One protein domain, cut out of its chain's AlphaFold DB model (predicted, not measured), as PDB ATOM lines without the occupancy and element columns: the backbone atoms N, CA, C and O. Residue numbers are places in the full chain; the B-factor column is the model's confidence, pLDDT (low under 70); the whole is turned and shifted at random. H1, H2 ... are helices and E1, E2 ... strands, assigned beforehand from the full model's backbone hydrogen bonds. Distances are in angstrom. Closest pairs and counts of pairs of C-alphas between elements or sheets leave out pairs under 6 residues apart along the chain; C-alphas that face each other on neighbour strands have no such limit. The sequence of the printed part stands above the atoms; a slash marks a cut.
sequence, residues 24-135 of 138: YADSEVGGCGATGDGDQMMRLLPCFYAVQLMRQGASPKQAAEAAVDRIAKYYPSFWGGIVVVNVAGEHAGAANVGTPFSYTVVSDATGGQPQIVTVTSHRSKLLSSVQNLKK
ATOM      1  N   TYR A  24      14.130 -54.394 -14.517       98.81
ATOM      2  CA  TYR A  24      13.750 -55.496 -15.398       98.81
ATOM      3  C   TYR A  24      14.242 -55.214 -16.815       98.81
ATOM      4  O   TYR A  24      14.251 -54.056 -17.231       98.81
ATOM      5  N   ALA A  25      14.642 -56.249 -17.545       98.69
ATOM      6  CA  ALA A  25      15.085 -56.127 -18.926       98.69
ATOM      7  C   ALA A  25      14.623 -57.337 -19.733       98.69
ATOM      8  O   ALA A  25      14.662 -58.468 -19.251       98.69
ATOM      9  N   ASP A  26      14.202 -57.068 -20.959       98.75
ATOM     10  CA  ASP A  26      13.779 -58.046 -21.944       98.75
ATOM     11  C   ASP A  26      14.250 -57.577 -23.323       98.75
ATOM     12  O   ASP A  26      13.881 -56.492 -23.776       98.75
ATOM     13  N   SER A  27      15.079 -58.387 -23.980       98.56
ATOM     14  CA  SER A  27      15.699 -58.056 -25.265       98.56
ATOM     15  C   SER A  27      14.701 -57.865 -26.407       98.56
ATOM     16  O   SER A  27      15.057 -57.228 -27.393       98.56
ATOM     17  N   GLU A  28      13.474 -58.379 -26.290       98.56
ATOM     18  CA  GLU A  28      12.428 -58.221 -27.310       98.56
ATOM     19  C   GLU A  28      11.545 -56.988 -27.072       98.56
ATOM     20  O   GLU A  28      10.745 -56.623 -27.932       98.56
ATOM     21  N   VAL A  29      11.667 -56.339 -25.908       98.75
ATOM     22  CA  VAL A  29      10.740 -55.281 -25.480       98.75
ATOM     23  C   VAL A  29      11.460 -54.009 -25.048       98.75
ATOM     24  O   VAL A  29      11.192 -52.929 -25.578       98.75
ATOM     25  N   GLY A  30      12.364 -54.110 -24.075       98.62
ATOM     26  CA  GLY A  30      12.985 -52.959 -23.434       98.62
ATOM     27  C   GLY A  30      13.467 -53.231 -22.014       98.62
ATOM     28  O   GLY A  30      13.541 -54.368 -21.550       98.62
ATOM     29  N   GLY A  31      13.774 -52.159 -21.291       98.81
ATOM     30  CA  GLY A  31      14.234 -52.205 -19.912       98.81
ATOM     31  C   GLY A  31      13.634 -51.110 -19.040       98.81
ATOM     32  O   GLY A  31      13.104 -50.108 -19.519       98.81
ATOM     33  N   CYS A  32      13.728 -51.319 -17.733       98.81
ATOM     34  CA  CYS A  32      13.306 -50.381 -16.707       98.81
ATOM     35  C   CYS A  32      14.278 -50.387 -15.527       98.81
ATOM     36  O   CYS A  32      14.765 -51.448 -15.128       98.81
ATOM     37  N   GLY A  33      14.490 -49.211 -14.936       98.69
ATOM     38  CA  GLY A  33      15.102 -49.030 -13.624       98.69
ATOM     39  C   GLY A  33      14.226 -48.161 -12.723       98.69
ATOM     40  O   GLY A  33      13.678 -47.151 -13.164       98.69
ATOM     41  N   ALA A  34      14.109 -48.546 -11.457       98.31
ATOM     42  CA  ALA A  34      13.313 -47.863 -10.448       98.31
ATOM     43  C   ALA A  34      14.180 -47.219  -9.360       98.31
ATOM     44  O   ALA A  34      15.298 -47.652  -9.072       98.31
ATOM     45  N   THR A  35      13.642 -46.171  -8.741       97.38
ATOM     46  CA  THR A  35      14.201 -45.522  -7.554       97.38
ATOM     47  C   THR A  35      13.059 -45.052  -6.663       97.38
ATOM     48  O   THR A  35      12.015 -44.630  -7.163       97.38
ATOM     49  N   GLY A  36      13.207 -45.138  -5.346       96.25
ATOM     50  CA  GLY A  36      12.098 -44.804  -4.463       96.25
ATOM     51  C   GLY A  36      12.193 -45.387  -3.062       96.25
ATOM     52  O   GLY A  36      13.217 -45.922  -2.632       96.25
ATOM     53  N   ASP A  37      11.061 -45.313  -2.371       97.25
ATOM     54  CA  ASP A  37      10.767 -46.094  -1.184       97.25
ATOM     55  C   ASP A  37      10.582 -47.561  -1.583       97.25
ATOM     56  O   ASP A  37       9.492 -48.021  -1.940       97.25
ATOM     57  N   GLY A  38      11.686 -48.303  -1.513       97.62
ATOM     58  CA  GLY A  38      11.726 -49.716  -1.863       97.62
ATOM     59  C   GLY A  38      10.707 -50.590  -1.128       97.62
ATOM     60  O   GLY A  38      10.327 -51.619  -1.679       97.62
ATOM     61  N   ASP A  39      10.219 -50.195   0.056       98.12
ATOM     62  CA  ASP A  39       9.225 -50.978   0.805       98.12
ATOM     63  C   ASP A  39       7.834 -50.907   0.160       98.12
ATOM     64  O   ASP A  39       7.052 -51.857   0.268       98.12
ATOM     65  N   GLN A  40       7.531 -49.807  -0.537       97.56
ATOM     66  CA  GLN A  40       6.295 -49.616  -1.298       97.56
ATOM     67  C   GLN A  40       6.461 -50.059  -2.756       97.56
ATOM     68  O   GLN A  40       5.609 -50.784  -3.273       97.56
ATOM     69  N   MET A  41       7.585 -49.705  -3.390       97.81
ATOM     70  CA  MET A  41       7.892 -50.056  -4.784       97.81
ATOM     71  C   MET A  41       7.877 -51.577  -5.003       97.81
ATOM     72  O   MET A  41       7.240 -52.061  -5.940       97.81
ATOM     73  N   MET A  42       8.507 -52.357  -4.110       98.19
ATOM     74  CA  MET A  42       8.633 -53.813  -4.291       98.19
ATOM     75  C   MET A  42       7.304 -54.560  -4.329       98.19
ATOM     76  O   MET A  42       7.215 -55.628  -4.929       98.19
ATOM     77  N   ARG A  43       6.259 -54.005  -3.710       98.12
ATOM     78  CA  ARG A  43       4.961 -54.677  -3.584       98.12
ATOM     79  C   ARG A  43       4.242 -54.779  -4.921       98.12
ATOM     80  O   ARG A  43       3.417 -55.671  -5.090       98.12
ATOM     81  N   LEU A  44       4.522 -53.858  -5.849       98.31
ATOM     82  CA  LEU A  44       3.775 -53.728  -7.104       98.31
ATOM     83  C   LEU A  44       4.617 -53.941  -8.370       98.31
ATOM     84  O   LEU A  44       4.081 -53.763  -9.463       98.31
ATOM     85  N   LEU A  45       5.889 -54.335  -8.234       98.62
ATOM     86  CA  LEU A  45       6.802 -54.675  -9.339       98.62
ATOM     87  C   LEU A  45       6.757 -53.668 -10.514       98.62
ATOM     88  O   LEU A  45       6.419 -54.048 -11.643       98.62
ATOM     89  N   PRO A  46       7.054 -52.373 -10.278       98.62
ATOM     90  CA  PRO A  46       6.848 -51.322 -11.274       98.62
ATOM     91  C   PRO A  46       7.617 -51.559 -12.571       98.62
ATOM     92  O   PRO A  46       7.074 -51.298 -13.643       98.62
ATOM     93  N   CYS A  47       8.837 -52.093 -12.504       98.81
ATOM     94  CA  CYS A  47       9.630 -52.325 -13.703       98.81
ATOM     95  C   CYS A  47       9.157 -53.502 -14.549       98.81
ATOM     96  O   CYS A  47       9.120 -53.386 -15.772       98.81
ATOM     97  N   PHE A  48       8.735 -54.602 -13.926       98.88
ATOM     98  CA  PHE A  48       8.099 -55.697 -14.656       98.88
ATOM     99  C   PHE A  48       6.811 -55.212 -15.320       98.88
ATOM    100  O   PHE A  48       6.586 -55.463 -16.502       98.88
ATOM    101  N   TYR A  49       5.987 -54.468 -14.580       98.81
ATOM    102  CA  TYR A  49       4.731 -53.951 -15.105       98.81
ATOM    103  C   TYR A  49       4.944 -52.973 -16.268       98.81
ATOM    104  O   TYR A  49       4.274 -53.100 -17.289       98.81
ATOM    105  N   ALA A  50       5.905 -52.052 -16.165       98.81
ATOM    106  CA  ALA A  50       6.214 -51.117 -17.243       98.81
ATOM    107  C   ALA A  50       6.709 -51.833 -18.511       98.81
ATOM    108  O   ALA A  50       6.217 -51.551 -19.603       98.81
ATOM    109  N   VAL A  51       7.622 -52.804 -18.381       98.88
ATOM    110  CA  VAL A  51       8.076 -53.607 -19.530       98.88
ATOM    111  C   VAL A  51       6.916 -54.407 -20.125       98.88
ATOM    112  O   VAL A  51       6.756 -54.435 -21.341       98.88
ATOM    113  N   GLN A  52       6.033 -54.976 -19.302       98.81
ATOM    114  CA  GLN A  52       4.855 -55.689 -19.795       98.81
ATOM    115  C   GLN A  52       3.881 -54.778 -20.560       98.81
ATOM    116  O   GLN A  52       3.297 -55.208 -21.551       98.81
ATOM    117  N   LEU A  53       3.717 -53.519 -20.142       98.81
ATOM    118  CA  LEU A  53       2.918 -52.541 -20.883       98.81
ATOM    119  C   LEU A  53       3.563 -52.180 -22.226       98.81
ATOM    120  O   LEU A  53       2.864 -52.119 -23.235       98.81
ATOM    121  N   MET A  54       4.888 -51.999 -22.267       98.81
ATOM    122  CA  MET A  54       5.602 -51.791 -23.532       98.81
ATOM    123  C   MET A  54       5.451 -52.999 -24.465       98.81
ATOM    124  O   MET A  54       5.205 -52.822 -25.655       98.81
ATOM    125  N   ARG A  55       5.471 -54.228 -23.927       98.69
ATOM    126  CA  ARG A  55       5.184 -55.455 -24.695       98.69
ATOM    127  C   ARG A  55       3.784 -55.436 -25.320       98.69
ATOM    128  O   ARG A  55       3.573 -56.005 -26.384       98.69
ATOM    129  N   GLN A  56       2.826 -54.782 -24.666       98.56
ATOM    130  CA  GLN A  56       1.453 -54.606 -25.151       98.56
ATOM    131  C   GLN A  56       1.293 -53.411 -26.110       98.56
ATOM    132  O   GLN A  56       0.173 -53.096 -26.506       98.56
ATOM    133  N   GLY A  57       2.389 -52.749 -26.492       98.06
ATOM    134  CA  GLY A  57       2.393 -51.634 -27.440       98.06
ATOM    135  C   GLY A  57       2.270 -50.249 -26.805       98.06
ATOM    136  O   GLY A  57       2.091 -49.272 -27.530       98.06
ATOM    137  N   ALA A  58       2.363 -50.126 -25.477       98.50
ATOM    138  CA  ALA A  58       2.439 -48.814 -24.842       98.50
ATOM    139  C   ALA A  58       3.778 -48.133 -25.160       98.50
ATOM    140  O   ALA A  58       4.832 -48.772 -25.149       98.50
ATOM    141  N   SER A  59       3.757 -46.814 -25.364       98.56
ATOM    142  CA  SER A  59       5.002 -46.048 -25.447       98.56
ATOM    143  C   SER A  59       5.730 -46.044 -24.094       98.56
ATOM    144  O   SER A  59       5.081 -46.176 -23.048       98.56
ATOM    145  N   PRO A  60       7.058 -45.814 -24.064       98.50
ATOM    146  CA  PRO A  60       7.813 -45.705 -22.815       98.50
ATOM    147  C   PRO A  60       7.179 -44.721 -21.821       98.50
ATOM    148  O   PRO A  60       7.034 -45.022 -20.640       98.50
ATOM    149  N   LYS A  61       6.703 -43.562 -22.296       97.69
ATOM    150  CA  LYS A  61       6.031 -42.573 -21.438       97.69
ATOM    151  C   LYS A  61       4.747 -43.122 -20.811       97.69
ATOM    152  O   LYS A  61       4.560 -42.989 -19.604       97.69
ATOM    153  N   GLN A  62       3.883 -43.750 -21.609       97.81
ATOM    154  CA  GLN A  62       2.629 -44.333 -21.122       97.81
ATOM    155  C   GLN A  62       2.888 -45.449 -20.105       97.81
ATOM    156  O   GLN A  62       2.230 -45.501 -19.068       97.81
ATOM    157  N   ALA A  63       3.863 -46.318 -20.384       98.56
ATOM    158  CA  ALA A  63       4.258 -47.391 -19.482       98.56
ATOM    159  C   ALA A  63       4.810 -46.850 -18.154       98.56
ATOM    160  O   ALA A  63       4.439 -47.344 -17.086       98.56
ATOM    161  N   ALA A  64       5.648 -45.808 -18.215       98.00
ATOM    162  CA  ALA A  64       6.226 -45.175 -17.036       98.00
ATOM    163  C   ALA A  64       5.154 -44.563 -16.124       98.00
ATOM    164  O   ALA A  64       5.095 -44.869 -14.931       98.00
ATOM    165  N   GLU A  65       4.283 -43.729 -16.699       97.25
ATOM    166  CA  GLU A  65       3.191 -43.064 -15.982       97.25
ATOM    167  C   GLU A  65       2.232 -44.095 -15.370       97.25
ATOM    168  O   GLU A  65       1.913 -44.011 -14.187       97.25
ATOM    169  N   ALA A  66       1.842 -45.129 -16.124       97.50
ATOM    170  CA  ALA A  66       0.932 -46.163 -15.636       97.50
ATOM    171  C   ALA A  66       1.507 -46.982 -14.467       97.50
ATOM    172  O   ALA A  66       0.761 -47.383 -13.568       97.50
ATOM    173  N   ALA A  67       2.816 -47.248 -14.453       97.88
ATOM    174  CA  ALA A  67       3.454 -47.963 -13.350       97.88
ATOM    175  C   ALA A  67       3.529 -47.120 -12.070       97.88
ATOM    176  O   ALA A  67       3.235 -47.633 -10.988       97.88
ATOM    177  N   VAL A  68       3.846 -45.828 -12.191       97.19
ATOM    178  CA  VAL A  68       3.811 -44.879 -11.066       97.19
ATOM    179  C   VAL A  68       2.384 -44.714 -10.541       97.19
ATOM    180  O   VAL A  68       2.154 -44.834  -9.338       97.19
ATOM    181  N   ASP A  69       1.406 -44.540 -11.431       96.00
ATOM    182  CA  ASP A  69      -0.009 -44.395 -11.080       96.00
ATOM    183  C   ASP A  69      -0.558 -45.630 -10.355       96.00
ATOM    184  O   ASP A  69      -1.341 -45.513  -9.407       96.00
ATOM    185  N   ARG A  70      -0.114 -46.829 -10.749       96.38
ATOM    186  CA  ARG A  70      -0.482 -48.077 -10.072       96.38
ATOM    187  C   ARG A  70      -0.039 -48.084  -8.610       96.38
ATOM    188  O   ARG A  70      -0.786 -48.591  -7.776       96.38
ATOM    189  N   ILE A  71       1.132 -47.530  -8.294       96.69
ATOM    190  CA  ILE A  71       1.620 -47.396  -6.912       96.69
ATOM    191  C   ILE A  71       0.869 -46.278  -6.195       96.69
ATOM    192  O   ILE A  71       0.347 -46.512  -5.103       96.69
ATOM    193  N   ALA A  72       0.722 -45.112  -6.831       95.19
ATOM    194  CA  ALA A  72       0.006 -43.964  -6.275       95.19
ATOM    195  C   ALA A  72      -1.448 -44.294  -5.901       95.19
ATOM    196  O   ALA A  72      -1.982 -43.735  -4.946       95.19
ATOM    197  N   LYS A  73      -2.087 -45.242  -6.598       95.06
ATOM    198  CA  LYS A  73      -3.422 -45.747  -6.243       95.06
ATOM    199  C   LYS A  73      -3.499 -46.300  -4.812       95.06
ATOM    200  O   LYS A  73      -4.534 -46.145  -4.172       95.06
ATOM    201  N   TYR A  74      -2.442 -46.950  -4.323       95.38
ATOM    202  CA  TYR A  74      -2.400 -47.547  -2.979       95.38
ATOM    203  C   TYR A  74      -1.609 -46.700  -1.981       95.38
ATOM    204  O   TYR A  74      -1.932 -46.683  -0.795       95.38
ATOM    205  N   TYR A  75      -0.600 -45.978  -2.464       95.19
ATOM    206  CA  TYR A  75       0.282 -45.130  -1.669       95.19
ATOM    207  C   TYR A  75       0.375 -43.736  -2.308       95.19
ATOM    208  O   TYR A  75       1.382 -43.425  -2.932       95.19
ATOM    209  N   PRO A  76      -0.644 -42.863  -2.179       92.69
ATOM    210  CA  PRO A  76      -0.708 -41.595  -2.925       92.69
ATOM    211  C   PRO A  76       0.496 -40.668  -2.733       92.69
ATOM    212  O   PRO A  76       0.844 -39.903  -3.630       92.69
ATOM    213  N   SER A  77       1.149 -40.757  -1.576       91.62
ATOM    214  CA  SER A  77       2.292 -39.922  -1.199       91.62
ATOM    215  C   SER A  77       3.626 -40.675  -1.238       91.62
ATOM    216  O   SER A  77       4.569 -40.246  -0.577       91.62
ATOM    217  N   PHE A  78       3.716 -41.810  -1.944       94.25
ATOM    218  CA  PHE A  78       4.973 -42.557  -2.019       94.25
ATOM    219  C   PHE A  78       6.088 -41.722  -2.642       94.25
ATOM    220  O   PHE A  78       5.851 -40.963  -3.585       94.25
ATOM    221  N   TRP A  79       7.311 -41.891  -2.147       95.00
ATOM    222  CA  TRP A  79       8.473 -41.309  -2.799       95.00
ATOM    223  C   TRP A  79       9.007 -42.292  -3.843       95.00
ATOM    224  O   TRP A  79       9.409 -43.394  -3.477       95.00
ATOM    225  N   GLY A  80       9.006 -41.941  -5.129       95.94
ATOM    226  CA  GLY A  80       9.602 -42.807  -6.143       95.94
ATOM    227  C   GLY A  80       9.234 -42.486  -7.585       95.94
ATOM    228  O   GLY A  80       8.296 -41.744  -7.882       95.94
ATOM    229  N   GLY A  81       9.998 -43.092  -8.485       97.19
ATOM    230  CA  GLY A  81       9.855 -42.969  -9.924       97.19
ATOM    231  C   GLY A  81      10.607 -44.068 -10.660       97.19
ATOM    232  O   GLY A  81      11.360 -44.846 -10.067       97.19
ATOM    233  N   ILE A  82      10.387 -44.136 -11.966       98.38
ATOM    234  CA  ILE A  82      11.048 -45.101 -12.843       98.38
ATOM    235  C   ILE A  82      11.541 -44.434 -14.120       98.38
ATOM    236  O   ILE A  82      10.981 -43.432 -14.565       98.38
ATOM    237  N   VAL A  83      12.570 -45.028 -14.716       98.69
ATOM    238  CA  VAL A  83      13.050 -44.750 -16.070       98.69
ATOM    239  C   VAL A  83      12.879 -46.016 -16.889       98.69
ATOM    240  O   VAL A  83      13.193 -47.111 -16.422       98.69
ATOM    241  N   VAL A  84      12.388 -45.867 -18.109       98.69
ATOM    242  CA  VAL A  84      12.125 -46.961 -19.040       98.69
ATOM    243  C   VAL A  84      12.702 -46.639 -20.408       98.69
ATOM    244  O   VAL A  84      12.778 -45.473 -20.797       98.69
ATOM    245  N   VAL A  85      13.089 -47.678 -21.139       98.69
ATOM    246  CA  VAL A  85      13.582 -47.606 -22.516       98.69
ATOM    247  C   VAL A  85      13.059 -48.809 -23.297       98.69
ATOM    248  O   VAL A  85      13.026 -49.908 -22.748       98.69
ATOM    249  N   ASN A  86      12.634 -48.631 -24.546       98.50
ATOM    250  CA  ASN A  86      12.240 -49.740 -25.422       98.50
ATOM    251  C   ASN A  86      13.365 -50.136 -26.395       98.50
ATOM    252  O   ASN A  86      14.392 -49.465 -26.490       98.50
ATOM    253  N   VAL A  87      13.172 -51.227 -27.140       97.94
ATOM    254  CA  VAL A  87      14.142 -51.711 -28.148       97.94
ATOM    255  C   VAL A  87      14.390 -50.741 -29.307       97.94
ATOM    256  O   VAL A  87      15.422 -50.840 -29.963       97.94
ATOM    257  N   ALA A  88      13.489 -49.784 -29.546       96.75
ATOM    258  CA  ALA A  88      13.686 -48.722 -30.533       96.75
ATOM    259  C   ALA A  88      14.569 -47.571 -30.005       96.75
ATOM    260  O   ALA A  88      14.846 -46.623 -30.737       96.75
ATOM    261  N   GLY A  89      15.012 -47.635 -28.744       96.75
ATOM    262  CA  GLY A  89      15.810 -46.594 -28.093       96.75
ATOM    263  C   GLY A  89      14.987 -45.423 -27.553       96.75
ATOM    264  O   GLY A  89      15.553 -44.480 -26.999       96.75
ATOM    265  N   GLU A  90      13.658 -45.471 -27.664       97.88
ATOM    266  CA  GLU A  90      12.781 -44.473 -27.066       97.88
ATOM    267  C   GLU A  90      12.764 -44.664 -25.548       97.88
ATOM    268  O   GLU A  90      12.621 -45.781 -25.049       97.88
ATOM    269  N   HIS A  91      12.868 -43.572 -24.794       98.12
ATOM    270  CA  HIS A  91      12.933 -43.615 -23.339       98.12
ATOM    271  C   HIS A  91      12.018 -42.579 -22.691       98.12
ATOM    272  O   HIS A  91      11.732 -41.522 -23.256       98.12
ATOM    273  N   ALA A  92      11.622 -42.831 -21.450       98.12
ATOM    274  CA  ALA A  92      10.912 -41.861 -20.631       98.12
ATOM    275  C   ALA A  92      11.159 -42.128 -19.148       98.12
ATOM    276  O   ALA A  92      11.553 -43.224 -18.758       98.12
ATOM    277  N   GLY A  93      10.863 -41.135 -18.316       97.69
ATOM    278  CA  GLY A  93      10.726 -41.339 -16.884       97.69
ATOM    279  C   GLY A  93       9.405 -40.787 -16.370       97.69
ATOM    280  O   GLY A  93       8.815 -39.893 -16.977       97.69
ATOM    281  N   ALA A  94       8.954 -41.329 -15.246       97.44
ATOM    282  CA  ALA A  94       7.795 -40.843 -14.511       97.44
ATOM    283  C   ALA A  94       8.084 -40.895 -13.011       97.44
ATOM    284  O   ALA A  94       8.812 -41.768 -12.539       97.44
ATOM    285  N   ALA A  95       7.499 -39.964 -12.269       96.06
ATOM    286  CA  ALA A  95       7.672 -39.826 -10.832       96.06
ATOM    287  C   ALA A  95       6.367 -39.419 -10.162       96.06
ATOM    288  O   ALA A  95       5.570 -38.682 -10.752       96.06
ATOM    289  N   ASN A  96       6.185 -39.847  -8.912       95.31
ATOM    290  CA  ASN A  96       5.053 -39.407  -8.111       95.31
ATOM    291  C   ASN A  96       5.137 -37.901  -7.785       95.31
ATOM    292  O   ASN A  96       6.180 -37.242  -7.919       95.31
ATOM    293  N   VAL A  97       4.023 -37.341  -7.324       87.50
ATOM    294  CA  VAL A  97       3.921 -35.945  -6.886       87.50
ATOM    295  C   VAL A  97       4.966 -35.622  -5.817       87.50
ATOM    296  O   VAL A  97       5.077 -36.317  -4.815       87.50
ATOM    297  N   GLY A  98       5.725 -34.542  -6.029       83.75
ATOM    298  CA  GLY A  98       6.753 -34.078  -5.089       83.75
ATOM    299  C   GLY A  98       8.092 -34.811  -5.200       83.75
ATOM    300  O   GLY A  98       8.957 -34.612  -4.353       83.75
ATOM    301  N   THR A  99       8.280 -35.634  -6.237       87.88
ATOM    302  CA  THR A  99       9.510 -36.417  -6.454       87.88
ATOM    303  C   THR A  99      10.194 -36.166  -7.802       87.88
ATOM    304  O   THR A  99      10.517 -37.117  -8.510       87.88
ATOM    305  N   PRO A 100      10.425 -34.901  -8.209       92.25
ATOM    306  CA  PRO A 100      11.149 -34.648  -9.447       92.25
ATOM    307  C   PRO A 100      12.544 -35.274  -9.369       92.25
ATOM    308  O   PRO A 100      13.213 -35.214  -8.335       92.25
ATOM    309  N   PHE A 101      12.988 -35.861 -10.472       95.19
ATOM    310  CA  PHE A 101      14.339 -36.394 -10.587       95.19
ATOM    311  C   PHE A 101      14.869 -36.168 -11.998       95.19
ATOM    312  O   PHE A 101      14.115 -35.884 -12.927       95.19
ATOM    313  N   SER A 102      16.179 -36.307 -12.156       97.31
ATOM    314  CA  SER A 102      16.823 -36.279 -13.464       97.31
ATOM    315  C   SER A 102      17.528 -37.603 -13.717       97.31
ATOM    316  O   SER A 102      18.052 -38.216 -12.786       97.31
ATOM    317  N   TYR A 103      17.559 -38.029 -14.974       97.81
ATOM    318  CA  TYR A 103      18.359 -39.165 -15.422       97.81
ATOM    319  C   TYR A 103      19.215 -38.777 -16.626       97.81
ATOM    320  O   TYR A 103      18.947 -37.786 -17.307       97.81
ATOM    321  N   THR A 104      20.276 -39.544 -16.862       98.06
ATOM    322  CA  THR A 104      21.223 -39.305 -17.952       98.06
ATOM    323  C   THR A 104      20.965 -40.272 -19.097       98.06
ATOM    324  O   THR A 104      20.767 -41.465 -18.870       98.06
ATOM    325  N   VAL A 105      21.006 -39.758 -20.321       97.56
ATOM    326  CA  VAL A 105      20.922 -40.529 -21.560       97.56
ATOM    327  C   VAL A 105      22.217 -40.350 -22.338       97.56
ATOM    328  O   VAL A 105      22.709 -39.232 -22.491       97.56
ATOM    329  N   VAL A 106      22.760 -41.462 -22.829       97.25
ATOM    330  CA  VAL A 106      23.895 -41.496 -23.753       97.25
ATOM    331  C   VAL A 106      23.539 -42.474 -24.865       97.25
ATOM    332  O   VAL A 106      23.181 -43.615 -24.583       97.25
ATOM    333  N   SER A 107      23.600 -42.028 -26.115       94.75
ATOM    334  CA  SER A 107      23.384 -42.867 -27.298       94.75
ATOM    335  C   SER A 107      24.050 -42.242 -28.526       94.75
ATOM    336  O   SER A 107      24.557 -41.119 -28.467       94.75
ATOM    337  N   ASP A 108      24.000 -42.927 -29.666       94.50
ATOM    338  CA  ASP A 108      24.443 -42.353 -30.943       94.50
ATOM    339  C   ASP A 108      23.649 -41.086 -31.298       94.50
ATOM    340  O   ASP A 108      24.216 -40.114 -31.796       94.50
ATOM    341  N   ALA A 109      22.358 -41.035 -30.944       91.38
ATOM    342  CA  ALA A 109      21.515 -39.856 -31.140       91.38
ATOM    343  C   ALA A 109      21.955 -38.654 -30.284       91.38
ATOM    344  O   ALA A 109      21.681 -37.509 -30.644       91.38
ATOM    345  N   THR A 110      22.666 -38.888 -29.175       93.00
ATOM    346  CA  THR A 110      23.273 -37.817 -28.371       93.00
ATOM    347  C   THR A 110      24.710 -37.495 -28.794       93.00
ATOM    348  O   THR A 110      25.388 -36.722 -28.117       93.00
ATOM    349  N   GLY A 111      25.208 -38.082 -29.892       95.00
ATOM    350  CA  GLY A 111      26.601 -37.946 -30.330       95.00
ATOM    351  C   GLY A 111      27.599 -38.538 -29.330       95.00
ATOM    352  O   GLY A 111      28.713 -38.029 -29.193       95.00
ATOM    353  N   GLY A 112      27.172 -39.539 -28.551       94.38
ATOM    354  CA  GLY A 112      27.951 -40.105 -27.447       94.38
ATOM    355  C   GLY A 112      28.119 -39.167 -26.246       94.38
ATOM    356  O   GLY A 112      28.832 -39.510 -25.305       94.38
ATOM    357  N   GLN A 113      27.476 -37.994 -26.246       95.81
ATOM    358  CA  GLN A 113      27.550 -37.046 -25.137       95.81
ATOM    359  C   GLN A 113      26.422 -37.287 -24.125       95.81
ATOM    360  O   GLN A 113      25.286 -37.554 -24.529       95.81
ATOM    361  N   PRO A 114      26.690 -37.168 -22.812       97.50
ATOM    362  CA  PRO A 114      25.651 -37.226 -21.791       97.50
ATOM    363  C   PRO A 114      24.633 -36.095 -21.936       97.50
ATOM    364  O   PRO A 114      24.987 -34.917 -21.919       97.50
ATOM    365  N   GLN A 115      23.355 -36.457 -22.009       97.06
ATOM    366  CA  GLN A 115      22.235 -35.524 -21.923       97.06
ATOM    367  C   GLN A 115      21.436 -35.779 -20.649       97.06
ATOM    368  O   GLN A 115      21.155 -36.922 -20.294       97.06
ATOM    369  N   ILE A 116      21.074 -34.706 -19.947       97.69
ATOM    370  CA  ILE A 116      20.267 -34.777 -18.727       97.69
ATOM    371  C   ILE A 116      18.806 -34.565 -19.106       97.69
ATOM    372  O   ILE A 116      18.448 -33.533 -19.669       97.69
ATOM    373  N   VAL A 117      17.958 -35.526 -18.751       97.31
ATOM    374  CA  VAL A 117      16.508 -35.437 -18.902       97.31
ATOM    375  C   VAL A 117      15.890 -35.241 -17.524       97.31
ATOM    376  O   VAL A 117      16.109 -36.045 -16.618       97.31
ATOM    377  N   THR A 118      15.111 -34.172 -17.363       96.56
ATOM    378  CA  THR A 118      14.387 -33.888 -16.119       96.56
ATOM    379  C   THR A 118      12.971 -34.438 -16.188       96.56
ATOM    380  O   THR A 118      12.175 -34.061 -17.047       96.56
ATOM    381  N   VAL A 119      12.648 -35.306 -15.235       94.94
ATOM    382  CA  VAL A 119      11.309 -35.837 -15.012       94.94
ATOM    383  C   VAL A 119      10.604 -34.928 -14.020       94.94
ATOM    384  O   VAL A 119      11.001 -34.798 -12.860       94.94
ATOM    385  N   THR A 120       9.539 -34.287 -14.489       87.81
ATOM    386  CA  THR A 120       8.633 -33.551 -13.611       87.81
ATOM    387  C   THR A 120       7.644 -34.516 -12.973       87.81
ATOM    388  O   THR A 120       7.301 -35.557 -13.536       87.81
ATOM    389  N   SER A 121       7.197 -34.182 -11.767       77.75
ATOM    390  CA  SER A 121       6.187 -34.971 -11.077       77.75
ATOM    391  C   SER A 121       4.904 -35.075 -11.895       77.75
ATOM    392  O   SER A 121       4.316 -34.063 -12.280       77.75
ATOM    393  N   HIS A 122       4.437 -36.303 -12.090       69.75
ATOM    394  CA  HIS A 122       3.152 -36.586 -12.703       69.75
ATOM    395  C   HIS A 122       2.085 -36.648 -11.604       69.75
ATOM    396  O   HIS A 122       2.229 -37.368 -10.616       69.75
ATOM    397  N   ARG A 123       1.002 -35.876 -11.747       66.81
ATOM    398  CA  ARG A 123      -0.175 -36.011 -10.883       66.81
ATOM    399  C   ARG A 123      -1.124 -36.994 -11.556       66.81
ATOM    400  O   ARG A 123      -1.687 -36.657 -12.594       66.81
ATOM    401  N   SER A 124      -1.294 -38.175 -10.960       64.38
ATOM    402  CA  SER A 124      -2.164 -39.213 -11.520       64.38
ATOM    403  C   SER A 124      -3.552 -38.661 -11.852       64.38
ATOM    404  O   SER A 124      -4.200 -38.025 -11.011       64.38
ATOM    405  N   LYS A 125      -4.047 -38.972 -13.056       62.19
ATOM    406  CA  LYS A 125      -5.420 -38.643 -13.490       62.19
ATOM    407  C   LYS A 125      -6.494 -39.285 -12.596       62.19
ATOM    408  O   LYS A 125      -7.627 -38.804 -12.524       62.19
ATOM    409  N   LEU A 126      -6.150 -40.365 -11.891       57.16
ATOM    410  CA  LEU A 126      -7.033 -41.009 -10.916       57.16
ATOM    411  C   LEU A 126      -7.210 -40.148  -9.658       57.16
ATOM    412  O   LEU A 126      -8.325 -40.007  -9.164       57.16
ATOM    413  N   LEU A 127      -6.138 -39.516  -9.169       57.53
ATOM    414  CA  LEU A 127      -6.188 -38.669  -7.971       57.53
ATOM    415  C   LEU A 127      -6.914 -37.341  -8.224       57.53
ATOM    416  O   LEU A 127      -7.616 -36.857  -7.335       57.53
ATOM    417  N   SER A 128      -6.803 -36.770  -9.429       55.78
ATOM    418  CA  SER A 128      -7.581 -35.578  -9.800       55.78
ATOM    419  C   SER A 128      -9.088 -35.858  -9.842       55.78
ATOM    420  O   SER A 128      -9.873 -35.014  -9.420       55.78
ATOM    421  N   SER A 129      -9.494 -37.057 -10.265       54.47
ATOM    422  CA  SER A 129     -10.909 -37.450 -10.333       54.47
ATOM    423  C   SER A 129     -11.532 -37.659  -8.943       54.47
ATOM    424  O   SER A 129     -12.666 -37.252  -8.708       54.47
ATOM    425  N   VAL A 130     -10.781 -38.217  -7.985       56.22
ATOM    426  CA  VAL A 130     -11.259 -38.434  -6.601       56.22
ATOM    427  C   VAL A 130     -11.373 -37.125  -5.807       56.22
ATOM    428  O   VAL A 130     -12.265 -36.987  -4.973       56.22
ATOM    429  N   GLN A 131     -10.495 -36.147  -6.055       55.03
ATOM    430  CA  GLN A 131     -10.596 -34.827  -5.415       55.03
ATOM    431  C   GLN A 131     -11.774 -34.002  -5.945       55.03
ATOM    432  O   GLN A 131     -12.368 -33.264  -5.166       55.03
ATOM    433  N   ASN A 132     -12.126 -34.148  -7.225       50.59
ATOM    434  CA  ASN A 132     -13.297 -33.479  -7.796       50.59
ATOM    435  C   ASN A 132     -14.603 -34.047  -7.224       50.59
ATOM    436  O   ASN A 132     -15.460 -33.272  -6.828       50.59
ATOM    437  N   LEU A 133     -14.700 -35.371  -7.041       52.38
ATOM    438  CA  LEU A 133     -15.874 -35.999  -6.414       52.38
ATOM    439  C   LEU A 133     -16.136 -35.495  -4.987       52.38
ATOM    440  O   LEU A 133     -17.274 -35.265  -4.618       52.38
ATOM    441  N   LYS A 134     -15.086 -35.251  -4.191       52.53
ATOM    442  CA  LYS A 134     -15.242 -34.692  -2.834       52.53
ATOM    443  C   LYS A 134     -15.607 -33.206  -2.802       52.53
ATOM    444  O   LYS A 134     -15.888 -32.691  -1.726       52.53
ATOM    445  N   LYS A 135     -15.518 -32.505  -3.933       52.28
ATOM    446  CA  LYS A 135     -15.790 -31.068  -4.029       52.28
ATOM    447  C   LYS A 135     -17.240 -30.766  -4.402       52.28
ATOM    448  O   LYS A 135     -17.686 -29.664  -4.125       52.28
TER     449      LYS A 135
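This is residues 24 to 135 of the 138 residues of the protein "Hypothetical protein" of Pycnococcus provasolii (UniProt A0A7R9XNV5). A four-stranded antiparallel sheet, E1 to E4, has a helical hairpin, H2 and H3, packed on one face, while a two-stranded ribbon, E5 and E6, partly covers the other. A last helix, H4, leads away from this body, and residues 128 to 135 stick out as a tail. The printed part has 112 residues, with the named elements in the order E1 E2 H1 H2 H3 E3 E4 E5 E6 H4: four helices and six strands, a mixed class. The large sheet's order is E1, E2, E3, E4. The whole is compact by its radius of gyration of the C-alphas, 14.3 A, yet elongated in outline, spanning 50 by 26 by 25 A.

E1, residues 24 to 26, begins at C-alpha 24 (13.750, -55.496, -15.398). E2, residues 30 to 36, is 20.7 A long. H1 is residues 38 to 41, H2 residues 46 to 55 at 14.1 A, and H3 residues 60 to 72 at 18.4 A, beginning at C-alpha 60 (7.813, -45.705, -22.815). E3, residues 80 to 86, is 20.7 A long, and E4, residues 91 to 95, is 14.1 A. E5 is residues 101 to 105 and E6 residues 115 to 119. H4, residues 125 to 133, ends at C-alpha 133 (-15.874, -35.999, -6.414).

E1 and E2 form a hairpin, with N 26 and O 30 2.8 A apart, within hydrogen-bond range. E2 and E3 are antiparallel at 170 degrees, with N 31 and O 85 at 2.8 A. E3 and E4 form a hairpin, with N 84 and O 92 at 2.8 A. Two layers, helices on one face of a sheet, are made by H2 and H3 on the same face of E1 E2 E3 E4. H2 is over E2 at a height over the sheet of 7.5 A; H3 is over E3 and E4 at 7.8 A. H2 and H3 touch, closest at the C-alphas of Ala 50 and Ala 63, 4.8 A, and run opposite ways at a steep tilt of 38 degrees, only just steep. H1 only grazes the sheet with residues 38 to 41. The hairpin E5 and E6, with N 105 and O 115 at 2.8 A, forms a sandwich, two sheets face to face, with E1 E2 E3 E4; the closest C-alphas of E4 and E6 are those of Gly 93 and Val 119, 5.8 A. H4 is close to but not clearly touching H3, the C-alphas of Asp 69 and Leu 126 being 7.8 A apart. In H2, H3 and H4 every O i to N i+4 pair is within hydrogen-bond range; H1 is too short for one.

The two C-alphas farthest apart, those of Gly 112 and Lys 135, are 50.4 A apart. Without residues 128 to 135, which stand free, the body spans 40 by 26 by 24 A. The printed part has no cut, and no link is long. Mean pLDDT of the printed part is 91.7, but residues 122 to 135 are under 70.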